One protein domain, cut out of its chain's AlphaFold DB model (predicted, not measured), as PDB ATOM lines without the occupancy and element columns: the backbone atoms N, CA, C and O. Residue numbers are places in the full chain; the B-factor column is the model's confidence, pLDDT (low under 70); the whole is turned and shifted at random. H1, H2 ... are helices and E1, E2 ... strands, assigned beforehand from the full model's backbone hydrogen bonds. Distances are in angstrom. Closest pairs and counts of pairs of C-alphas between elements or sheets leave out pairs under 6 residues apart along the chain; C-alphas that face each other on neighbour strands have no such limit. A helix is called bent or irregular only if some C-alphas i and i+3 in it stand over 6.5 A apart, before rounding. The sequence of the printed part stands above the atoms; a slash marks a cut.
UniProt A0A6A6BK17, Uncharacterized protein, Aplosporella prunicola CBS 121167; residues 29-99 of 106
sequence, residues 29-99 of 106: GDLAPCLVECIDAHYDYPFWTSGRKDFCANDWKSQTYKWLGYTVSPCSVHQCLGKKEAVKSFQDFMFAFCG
ATOM      1  N   GLY A  29     178.631 151.089 198.960       88.06
ATOM      2  CA  GLY A  29     179.480 151.911 199.826       88.06
ATOM      3  C   GLY A  29     180.241 153.029 199.106       88.06
ATOM      4  O   GLY A  29     180.756 153.919 199.775       88.06
ATOM      5  N   ASP A  30     180.291 153.014 197.772       84.38
ATOM      6  CA  ASP A  30     180.977 154.046 196.985       84.38
ATOM      7  C   ASP A  30     180.133 155.327 196.832       84.38
ATOM      8  O   ASP A  30     180.641 156.377 196.427       84.38
ATOM      9  N   LEU A  31     178.835 155.251 197.151       83.19
ATOM     10  CA  LEU A  31     177.866 156.323 196.955       83.19
ATOM     11  C   LEU A  31     177.242 156.785 198.275       83.19
ATOM     12  O   LEU A  31     177.054 156.018 199.218       83.19
ATOM     13  N   ALA A  32     176.859 158.061 198.326       86.25
ATOM     14  CA  ALA A  32     176.073 158.592 199.433       86.25
ATOM     15  C   ALA A  32     174.726 157.841 199.574       86.25
ATOM     16  O   ALA A  32     174.094 157.552 198.554       86.25
ATOM     17  N   PRO A  33     174.211 157.610 200.801       88.56
ATOM     18  CA  PRO A  33     173.001 156.808 201.020       88.56
ATOM     19  C   PRO A  33     171.771 157.247 200.210       88.56
ATOM     20  O   PRO A  33     171.086 156.406 199.641       88.56
ATOM     21  N   CYS A  34     171.535 158.556 200.056       85.38
ATOM     22  CA  CYS A  34     170.396 159.056 199.270       85.38
ATOM     23  C   CYS A  34     170.481 158.701 197.774       85.38
ATOM     24  O   CYS A  34     169.454 158.611 197.105       85.38
ATOM     25  N   LEU A  35     171.692 158.503 197.232       82.50
ATOM     26  CA  LEU A  35     171.867 158.032 195.858       82.50
ATOM     27  C   LEU A  35     171.552 156.545 195.766       82.50
ATOM     28  O   LEU A  35     170.876 156.146 194.828       82.50
ATOM     29  N   VAL A  36     172.004 155.755 196.745       86.06
ATOM     30  CA  VAL A  36     171.718 154.315 196.813       86.06
ATOM     31  C   VAL A  36     170.211 154.079 196.867       86.06
ATOM     32  O   VAL A  36     169.683 153.379 196.011       86.06
ATOM     33  N   GLU A  37     169.517 154.736 197.801       86.06
ATOM     34  CA  GLU A  37     168.058 154.646 197.952       86.06
ATOM     35  C   GLU A  37     167.322 155.031 196.665       86.06
ATOM     36  O   GLU A  37     166.377 154.363 196.253       86.06
ATOM     37  N   CYS A  38     167.770 156.095 195.998       81.06
ATOM     38  CA  CYS A  38     167.156 156.536 194.757       81.06
ATOM     39  C   CYS A  38     167.398 155.568 193.592       81.06
ATOM     40  O   CYS A  38     166.470 155.299 192.831       81.06
ATOM     41  N   ILE A  39     168.616 155.041 193.448       79.69
ATOM     42  CA  ILE A  39     168.940 154.041 192.422       79.69
ATOM     43  C   ILE A  39     168.086 152.792 192.650       79.69
ATOM     44  O   ILE A  39     167.431 152.333 191.721       79.69
ATOM     45  N   ASP A  40     168.024 152.300 193.890       84.19
ATOM     46  CA  ASP A  40     167.217 151.132 194.255       84.19
ATOM     47  C   ASP A  40     165.712 151.346 193.980       84.19
ATOM     48  O   ASP A  40     165.010 150.392 193.648       84.19
ATOM     49  N   ALA A  41     165.209 152.581 194.094       82.38
ATOM     50  CA  ALA A  41     163.794 152.903 193.898       82.38
ATOM     51  C   ALA A  41     163.395 153.230 192.447       82.38
ATOM     52  O   ALA A  41     162.226 153.061 192.092       82.38
ATOM     53  N   HIS A  42     164.311 153.755 191.626       75.12
ATOM     54  CA  HIS A  42     163.949 154.409 190.361       75.12
ATOM     55  C   HIS A  42     164.671 153.888 189.121       75.12
ATOM     56  O   HIS A  42     164.190 154.143 188.018       75.12
ATOM     57  N   TYR A  43     165.802 153.195 189.259       71.94
ATOM     58  CA  TYR A  43     166.518 152.689 188.092       71.94
ATOM     59  C   TYR A  43     165.844 151.405 187.588       71.94
ATOM     60  O   TYR A  43     165.637 150.453 188.335       71.94
ATOM     61  N   ASP A  44     165.499 151.383 186.302       67.62
ATOM     62  CA  ASP A  44     164.832 150.269 185.612       67.62
ATOM     63  C   ASP A  44     165.813 149.244 185.019       67.62
ATOM     64  O   ASP A  44     165.405 148.197 184.512       67.62
ATOM     65  N   TYR A  45     167.112 149.525 185.102       68.44
ATOM     66  CA  TYR A  45     168.177 148.632 184.679       68.44
ATOM     67  C   TYR A  45     169.006 148.166 185.891       68.44
ATOM     68  O   TYR A  45     169.050 148.835 186.928       68.44
ATOM     69  N   PRO A  46     169.693 147.016 185.790       77.56
ATOM     70  CA  PRO A  46     170.364 146.404 186.929       77.56
ATOM     71  C   PRO A  46     171.705 147.095 187.262       77.56
ATOM     72  O   PRO A  46     172.775 146.530 187.027       77.56
ATOM     73  N   PHE A  47     171.659 148.310 187.826       79.81
ATOM     74  CA  PHE A  47     172.822 149.152 188.173       79.81
ATOM     75  C   PHE A  47     173.914 148.365 188.906       79.81
ATOM     76  O   PHE A  47     175.057 148.288 188.462       79.81
ATOM     77  N   TRP A  48     173.543 147.711 190.008       85.75
ATOM     78  CA  TRP A  48     174.487 147.072 190.931       85.75
ATOM     79  C   TRP A  48     175.118 145.780 190.416       85.75
ATOM     80  O   TRP A  48     176.103 145.318 190.983       85.75
ATOM     81  N   THR A  49     174.554 145.174 189.375       88.12
ATOM     82  CA  THR A  49     175.081 143.934 188.787       88.12
ATOM     83  C   THR A  49     175.590 144.140 187.364       88.12
ATOM     84  O   THR A  49     176.039 143.185 186.736       88.12
ATOM     85  N   SER A  50     175.528 145.369 186.844       84.19
ATOM     86  CA  SER A  50     176.096 145.721 185.547       84.19
ATOM     87  C   SER A  50     177.611 145.854 185.667       84.19
ATOM     88  O   SER A  50     178.115 146.584 186.520       84.19
ATOM     89  N   GLY A  51     178.346 145.165 184.794       88.00
ATOM     90  CA  GLY A  51     179.795 145.323 184.716       88.00
ATOM     91  C   GLY A  51     180.179 146.727 184.241       88.00
ATOM     92  O   GLY A  51     179.438 147.370 183.493       88.00
ATOM     93  N   ARG A  52     181.373 147.194 184.624       86.75
ATOM     94  CA  ARG A  52     181.939 148.505 184.261       86.75
ATOM     95  C   ARG A  52     181.770 148.839 182.787       86.75
ATOM     96  O   ARG A  52     181.408 149.964 182.462       86.75
ATOM     97  N   LYS A  53     182.035 147.891 181.883       84.19
ATOM     98  CA  LYS A  53     181.903 148.129 180.439       84.19
ATOM     99  C   LYS A  53     180.469 148.505 180.058       84.19
ATOM    100  O   LYS A  53     180.285 149.493 179.353       84.19
ATOM    101  N   ASP A  54     179.486 147.742 180.522       78.69
ATOM    102  CA  ASP A  54     178.082 147.928 180.153       78.69
ATOM    103  C   ASP A  54     177.501 149.165 180.835       78.69
ATOM    104  O   ASP A  54     176.872 149.992 180.177       78.69
ATOM    105  N   PHE A  55     177.815 149.358 182.117       79.12
ATOM    106  CA  PHE A  55     177.479 150.559 182.877       79.12
ATOM    107  C   PHE A  55     178.045 151.829 182.218       79.12
ATOM    108  O   PHE A  55     177.302 152.730 181.823       79.12
ATOM    109  N   CYS A  56     179.362 151.887 181.999       78.50
ATOM    110  CA  CYS A  56     180.021 153.063 181.431       78.50
ATOM    111  C   CYS A  56     179.717 153.272 179.934       78.50
ATOM    112  O   CYS A  56     180.035 154.341 179.411       78.50
ATOM    113  N   ALA A  57     179.138 152.293 179.225       73.38
ATOM    114  CA  ALA A  57     178.718 152.427 177.826       73.38
ATOM    115  C   ALA A  57     177.237 152.815 177.671       73.38
ATOM    116  O   ALA A  57     176.934 153.625 176.789       73.38
ATOM    117  N   ASN A  58     176.352 152.277 178.519       62.28
ATOM    118  CA  ASN A  58     174.895 152.385 178.379       62.28
ATOM    119  C   ASN A  58     174.254 153.360 179.374       62.28
ATOM    120  O   ASN A  58     173.324 154.079 179.004       62.28
ATOM    121  N   ASP A  59     174.736 153.432 180.616       57.38
ATOM    122  CA  ASP A  59     174.024 154.188 181.649       57.38
ATOM    123  C   ASP A  59     174.255 155.700 181.553       57.38
ATOM    124  O   ASP A  59     173.334 156.505 181.666       57.38
ATOM    125  N   TRP A  60     175.469 156.114 181.174       53.16
ATOM    126  CA  TRP A  60     175.774 157.535 180.947       53.16
ATOM    127  C   TRP A  60     174.944 158.181 179.822       53.16
ATOM    128  O   TRP A  60     174.973 159.400 179.667       53.16
ATOM    129  N   LYS A  61     174.268 157.367 178.999       48.94
ATOM    130  CA  LYS A  61     173.492 157.790 177.830       48.94
ATOM    131  C   LYS A  61     171.983 157.636 177.999       48.94
ATOM    132  O   LYS A  61     171.261 158.304 177.264       48.94
ATOM    133  N   SER A  62     171.507 156.758 178.884       41.88
ATOM    134  CA  SER A  62     170.107 156.310 178.845       41.88
ATOM    135  C   SER A  62     169.168 157.032 179.808       41.88
ATOM    136  O   SER A  62     167.992 157.134 179.475       41.88
ATOM    137  N   GLN A  63     169.633 157.618 180.920       46.94
ATOM    138  CA  GLN A  63     168.728 158.305 181.867       46.94
ATOM    139  C   GLN A  63     169.301 159.552 182.548       46.94
ATOM    140  O   GLN A  63     168.764 160.059 183.527       46.94
ATOM    141  N   THR A  64     170.381 160.116 182.025       51.75
ATOM    142  CA  THR A  64     170.908 161.387 182.518       51.75
ATOM    143  C   THR A  64     170.090 162.546 181.952       51.75
ATOM    144  O   THR A  64     170.173 162.841 180.755       51.75
ATOM    145  N   TYR A  65     169.301 163.221 182.789       47.25
ATOM    146  CA  TYR A  65     168.618 164.447 182.381       47.25
ATOM    147  C   TYR A  65     169.655 165.499 181.977       47.25
ATOM    148  O   TYR A  65     170.634 165.721 182.693       47.25
ATOM    149  N   LYS A  66     169.416 166.182 180.849       45.50
ATOM    150  CA  LYS A  66     170.081 167.454 180.548       45.50
ATOM    151  C   LYS A  66     169.505 168.518 181.477       45.50
ATOM    152  O   LYS A  66     168.506 169.149 181.148       45.50
ATOM    153  N   TRP A  67     170.114 168.714 182.638       41.12
ATOM    154  CA  TRP A  67     169.765 169.811 183.540       41.12
ATOM    155  C   TRP A  67     170.757 170.945 183.312       41.12
ATOM    156  O   TRP A  67     171.945 170.714 183.465       41.12
ATOM    157  N   LEU A  68     170.311 172.139 182.902       44.41
ATOM    158  CA  LEU A  68     171.170 173.317 182.647       44.41
ATOM    159  C   LEU A  68     172.378 173.074 181.706       44.41
ATOM    160  O   LEU A  68     173.406 173.724 181.844       44.41
ATOM    161  N   GLY A  69     172.266 172.149 180.746       43.81
ATOM    162  CA  GLY A  69     173.371 171.781 179.843       43.81
ATOM    163  C   GLY A  69     174.284 170.664 180.364       43.81
ATOM    164  O   GLY A  69     175.191 170.247 179.651       43.81
ATOM    165  N   TYR A  70     174.009 170.125 181.555       47.94
ATOM    166  CA  TYR A  70     174.806 169.090 182.212       47.94
ATOM    167  C   TYR A  70     174.156 167.709 182.122       47.94
ATOM    168  O   TYR A  70     172.939 167.576 182.227       47.94
ATOM    169  N   THR A  71     174.988 166.678 181.996       53.91
ATOM    170  CA  THR A  71     174.609 165.264 182.129       53.91
ATOM    171  C   THR A  71     174.664 164.878 183.607       53.91
ATOM    172  O   THR A  71     175.748 164.794 184.182       53.91
ATOM    173  N   VAL A  72     173.502 164.674 184.227       57.66
ATOM    174  CA  VAL A  72     173.346 164.527 185.685       57.66
ATOM    175  C   VAL A  72     172.550 163.257 185.994       57.66
ATOM    176  O   VAL A  72     171.559 162.993 185.314       57.66
ATOM    177  N   SER A  73     172.936 162.479 187.016       65.62
ATOM    178  CA  SER A  73     172.068 161.393 187.507       65.62
ATOM    179  C   SER A  73     170.769 161.999 188.064       65.62
ATOM    180  O   SER A  73     170.850 162.898 188.909       65.62
ATOM    181  N   PRO A  74     169.577 161.518 187.660       65.31
ATOM    182  CA  PRO A  74     168.293 161.965 188.211       65.31
ATOM    183  C   PRO A  74     168.284 161.994 189.741       65.31
ATOM    184  O   PRO A  74     167.771 162.924 190.361       65.31
ATOM    185  N   CYS A  75     168.935 161.010 190.360       71.19
ATOM    186  CA  CYS A  75     169.031 160.872 191.805       71.19
ATOM    187  C   CYS A  75     169.811 162.000 192.480       71.19
ATOM    188  O   CYS A  75     169.456 162.425 193.582       71.19
ATOM    189  N   SER A  76     170.824 162.543 191.801       67.12
ATOM    190  CA  SER A  76     171.562 163.712 192.279       67.12
ATOM    191  C   SER A  76     170.695 164.976 192.309       67.12
ATOM    192  O   SER A  76     170.921 165.832 193.160       67.12
ATOM    193  N   VAL A  77     169.701 165.091 191.417       63.72
ATOM    194  CA  VAL A  77     168.772 166.236 191.371       63.72
ATOM    195  C   VAL A  77     167.586 166.033 192.301       63.72
ATOM    196  O   VAL A  77     167.257 166.940 193.045       63.72
ATOM    197  N   HIS A  78     166.924 164.879 192.287       65.00
ATOM    198  CA  HIS A  78     165.618 164.735 192.938       65.00
ATOM    199  C   HIS A  78     165.706 164.375 194.428       65.00
ATOM    200  O   HIS A  78     165.102 165.047 195.258       65.00
ATOM    201  N   GLN A  79     166.469 163.337 194.779       68.69
ATOM    202  CA  GLN A  79     166.506 162.767 196.139       68.69
ATOM    203  C   GLN A  79     167.650 163.342 196.990       68.69
ATOM    204  O   GLN A  79     167.584 163.390 198.219       68.69
ATOM    205  N   CYS A  80     168.703 163.834 196.334       71.31
ATOM    206  CA  CYS A  80     169.861 164.433 196.991       71.31
ATOM    207  C   CYS A  80     169.948 165.963 196.809       71.31
ATOM    208  O   CYS A  80     171.016 166.534 197.051       71.31
ATOM    209  N   LEU A  81     168.857 166.640 196.405       65.31
ATOM    210  CA  LEU A  81     168.840 168.092 196.166       65.31
ATOM    211  C   LEU A  81     169.395 168.853 197.388       65.31
ATOM    212  O   LEU A  81     168.952 168.658 198.518       65.31
ATOM    213  N   GLY A  82     170.393 169.710 197.165       64.75
ATOM    214  CA  GLY A  82     171.044 170.496 198.223       64.75
ATOM    215  C   GLY A  82     172.186 169.785 198.968       64.75
ATOM    216  O   GLY A  82     172.938 170.449 199.683       64.75
ATOM    217  N   LYS A  83     172.401 168.478 198.761       73.12
ATOM    218  CA  LYS A  83     173.512 167.719 199.365       73.12
ATOM    219  C   LYS A  83     174.733 167.722 198.441       73.12
ATOM    220  O   LYS A  83     174.951 166.785 197.674       73.12
ATOM    221  N   LYS A  84     175.562 168.771 198.528       70.88
ATOM    222  CA  LYS A  84     176.805 168.907 197.731       70.88
ATOM    223  C   LYS A  84     177.718 167.676 197.827       70.88
ATOM    224  O   LYS A  84     178.341 167.295 196.842       70.88
ATOM    225  N   GLU A  85     177.758 167.037 198.992       73.94
ATOM    226  CA  GLU A  85     178.541 165.821 199.243       73.94
ATOM    227  C   GLU A  85     178.052 164.617 198.432       73.94
ATOM    228  O   GLU A  85     178.871 163.842 197.950       73.94
ATOM    229  N   ALA A  86     176.741 164.490 198.206       75.69
ATOM    230  CA  ALA A  86     176.184 163.419 197.381       75.69
ATOM    231  C   ALA A  86     176.575 163.599 195.909       75.69
ATOM    232  O   ALA A  86     177.013 162.653 195.260       75.69
ATOM    233  N   VAL A  87     176.500 164.834 195.401       72.06
ATOM    234  CA  VAL A  87     176.966 165.157 194.043       72.06
ATOM    235  C   VAL A  87     178.454 164.840 193.904       72.06
ATOM    236  O   VAL A  87     178.843 164.156 192.962       72.06
ATOM    237  N   LYS A  88     179.283 165.274 194.862       76.12
ATOM    238  CA  LYS A  88     180.724 164.997 194.847       76.12
ATOM    239  C   LYS A  88     181.026 163.493 194.909       76.12
ATOM    240  O   LYS A  88     181.846 163.017 194.134       76.12
ATOM    241  N   SER A  89     180.346 162.747 195.778       78.94
ATOM    242  CA  SER A  89     180.487 161.289 195.888       78.94
ATOM    243  C   SER A  89     180.198 160.595 194.555       78.94
ATOM    244  O   SER A  89     180.979 159.751 194.124       78.94
ATOM    245  N   PHE A  90     179.148 161.008 193.841       78.94
ATOM    246  CA  PHE A  90     178.855 160.465 192.518       78.94
ATOM    247  C   PHE A  90     179.920 160.834 191.471       78.94
ATOM    248  O   PHE A  90     180.299 159.993 190.660       78.94
ATOM    249  N   GLN A  91     180.436 162.068 191.483       75.31
ATOM    250  CA  GLN A  91     181.527 162.488 190.590       75.31
ATOM    251  C   GLN A  91     182.797 161.668 190.815       75.31
ATOM    252  O   GLN A  91     183.408 161.196 189.855       75.31
ATOM    253  N   ASP A  92     183.183 161.501 192.082       79.88
ATOM    254  CA  ASP A  92     184.352 160.723 192.476       79.88
ATOM    255  C   ASP A  92     184.174 159.259 192.063       79.88
ATOM    256  O   ASP A  92     185.092 158.682 191.483       79.88
ATOM    257  N   PHE A  93     182.981 158.687 192.266       84.94
ATOM    258  CA  PHE A  93     182.637 157.344 191.802       84.94
ATOM    259  C   PHE A  93     182.746 157.218 190.279       84.94
ATOM    260  O   PHE A  93     183.451 156.342 189.785       84.94
ATOM    261  N   MET A  94     182.123 158.110 189.504       80.38
ATOM    262  CA  MET A  94     182.182 158.055 188.038       80.38
ATOM    263  C   MET A  94     183.605 158.233 187.510       80.38
ATOM    264  O   MET A  94     184.003 157.580 186.537       80.38
ATOM    265  N   PHE A  95     184.396 159.082 188.163       81.00
ATOM    266  CA  PHE A  95     185.802 159.230 187.836       81.00
ATOM    267  C   PHE A  95     186.558 157.942 188.155       81.00
ATOM    268  O   PHE A  95     187.216 157.419 187.261       81.00
ATOM    269  N   ALA A  96     186.387 157.386 189.358       84.19
ATOM    270  CA  ALA A  96     187.027 156.157 189.819       84.19
ATOM    271  C   ALA A  96     186.658 154.915 188.986       84.19
ATOM    272  O   ALA A  96     187.499 154.053 188.724       84.19
ATOM    273  N   PHE A  97     185.413 154.835 188.532       85.25
ATOM    274  CA  PHE A  97     184.864 153.637 187.913       85.25
ATOM    275  C   PHE A  97     184.897 153.698 186.381       85.25
ATOM    276  O   PHE A  97     185.266 152.728 185.718       85.25
ATOM    277  N   CYS A  98     184.592 154.859 185.794       81.00
ATOM    278  CA  CYS A  98     184.550 155.050 184.343       81.00
ATOM    279  C   CYS A  98     185.705 155.888 183.783       81.00
ATOM    280  O   CYS A  98     185.848 155.974 182.562       81.00
ATOM    281  N   GLY A  99     186.525 156.521 184.628       78.38
ATOM    282  CA  GLY A  99     187.605 157.412 184.181       78.38
ATOM    283  C   GLY A  99     187.084 158.725 183.624       78.38
ATOM    284  O   GLY A  99     187.738 159.356 182.796       78.38
TER     285      GLY A  99
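What this domain is: This is residues 29 to 99 of the 106 residues of an uncharacterized protein of Aplosporella prunicola CBS 121167 (UniProt A0A6A6BK17). Four helices, H1, H2, the short H3 and the longest, H4, stand loosely round the middle, with a small hairpin, E1 and E2, at the outside. The printed part, 71 residues, runs H1 H2 E1 E2 H3 H4, mostly helix, its two strands antiparallel. It is compact, with a radius of gyration of the C-alphas of 11.4 A, and spans 30 by 28 by 24 A.

How they stand to each other: Start at H1, residues 33 to 42, which touches H3, residues 74 to 78; closest are C-alphas 38 and 75, 5.6 A. H2, residues 52 to 62, is apart from H1. In the hairpin of E1, residues 65 to 67, and E2, residues 70 to 72, N 70 and O 67 are 2.9 A apart. H4, residues 84 to 98, only just touches H3 with residues 86 to 90 alone, 3 pairs of C-alphas within 8 A, closest 76 and 87, 5.9 A. With residues 97 to 98 alone it only just touches H2, also 3 pairs, closest 56 and 98, 5.7 A. O i to N i+4 pairs are within hydrogen-bond range throughout H1, H3 and H4, and 5 of 7 in H2.

Where its parts are: Find C-alpha 33 at (173.001, 156.808, 201.020), where H1 begins, 14.2 A long. H2, 15.2 A, is only just irregular, C-alphas 57 and 60 being 6.7 A apart. H4 runs 20.8 A to C-alpha 98 at (184.550, 155.050, 184.343).

The domain as a whole: The printed part has no cut and no long link. Confidence is low at residues 44 to 45, 58 to 74, 76 to 79 and 81 to 82.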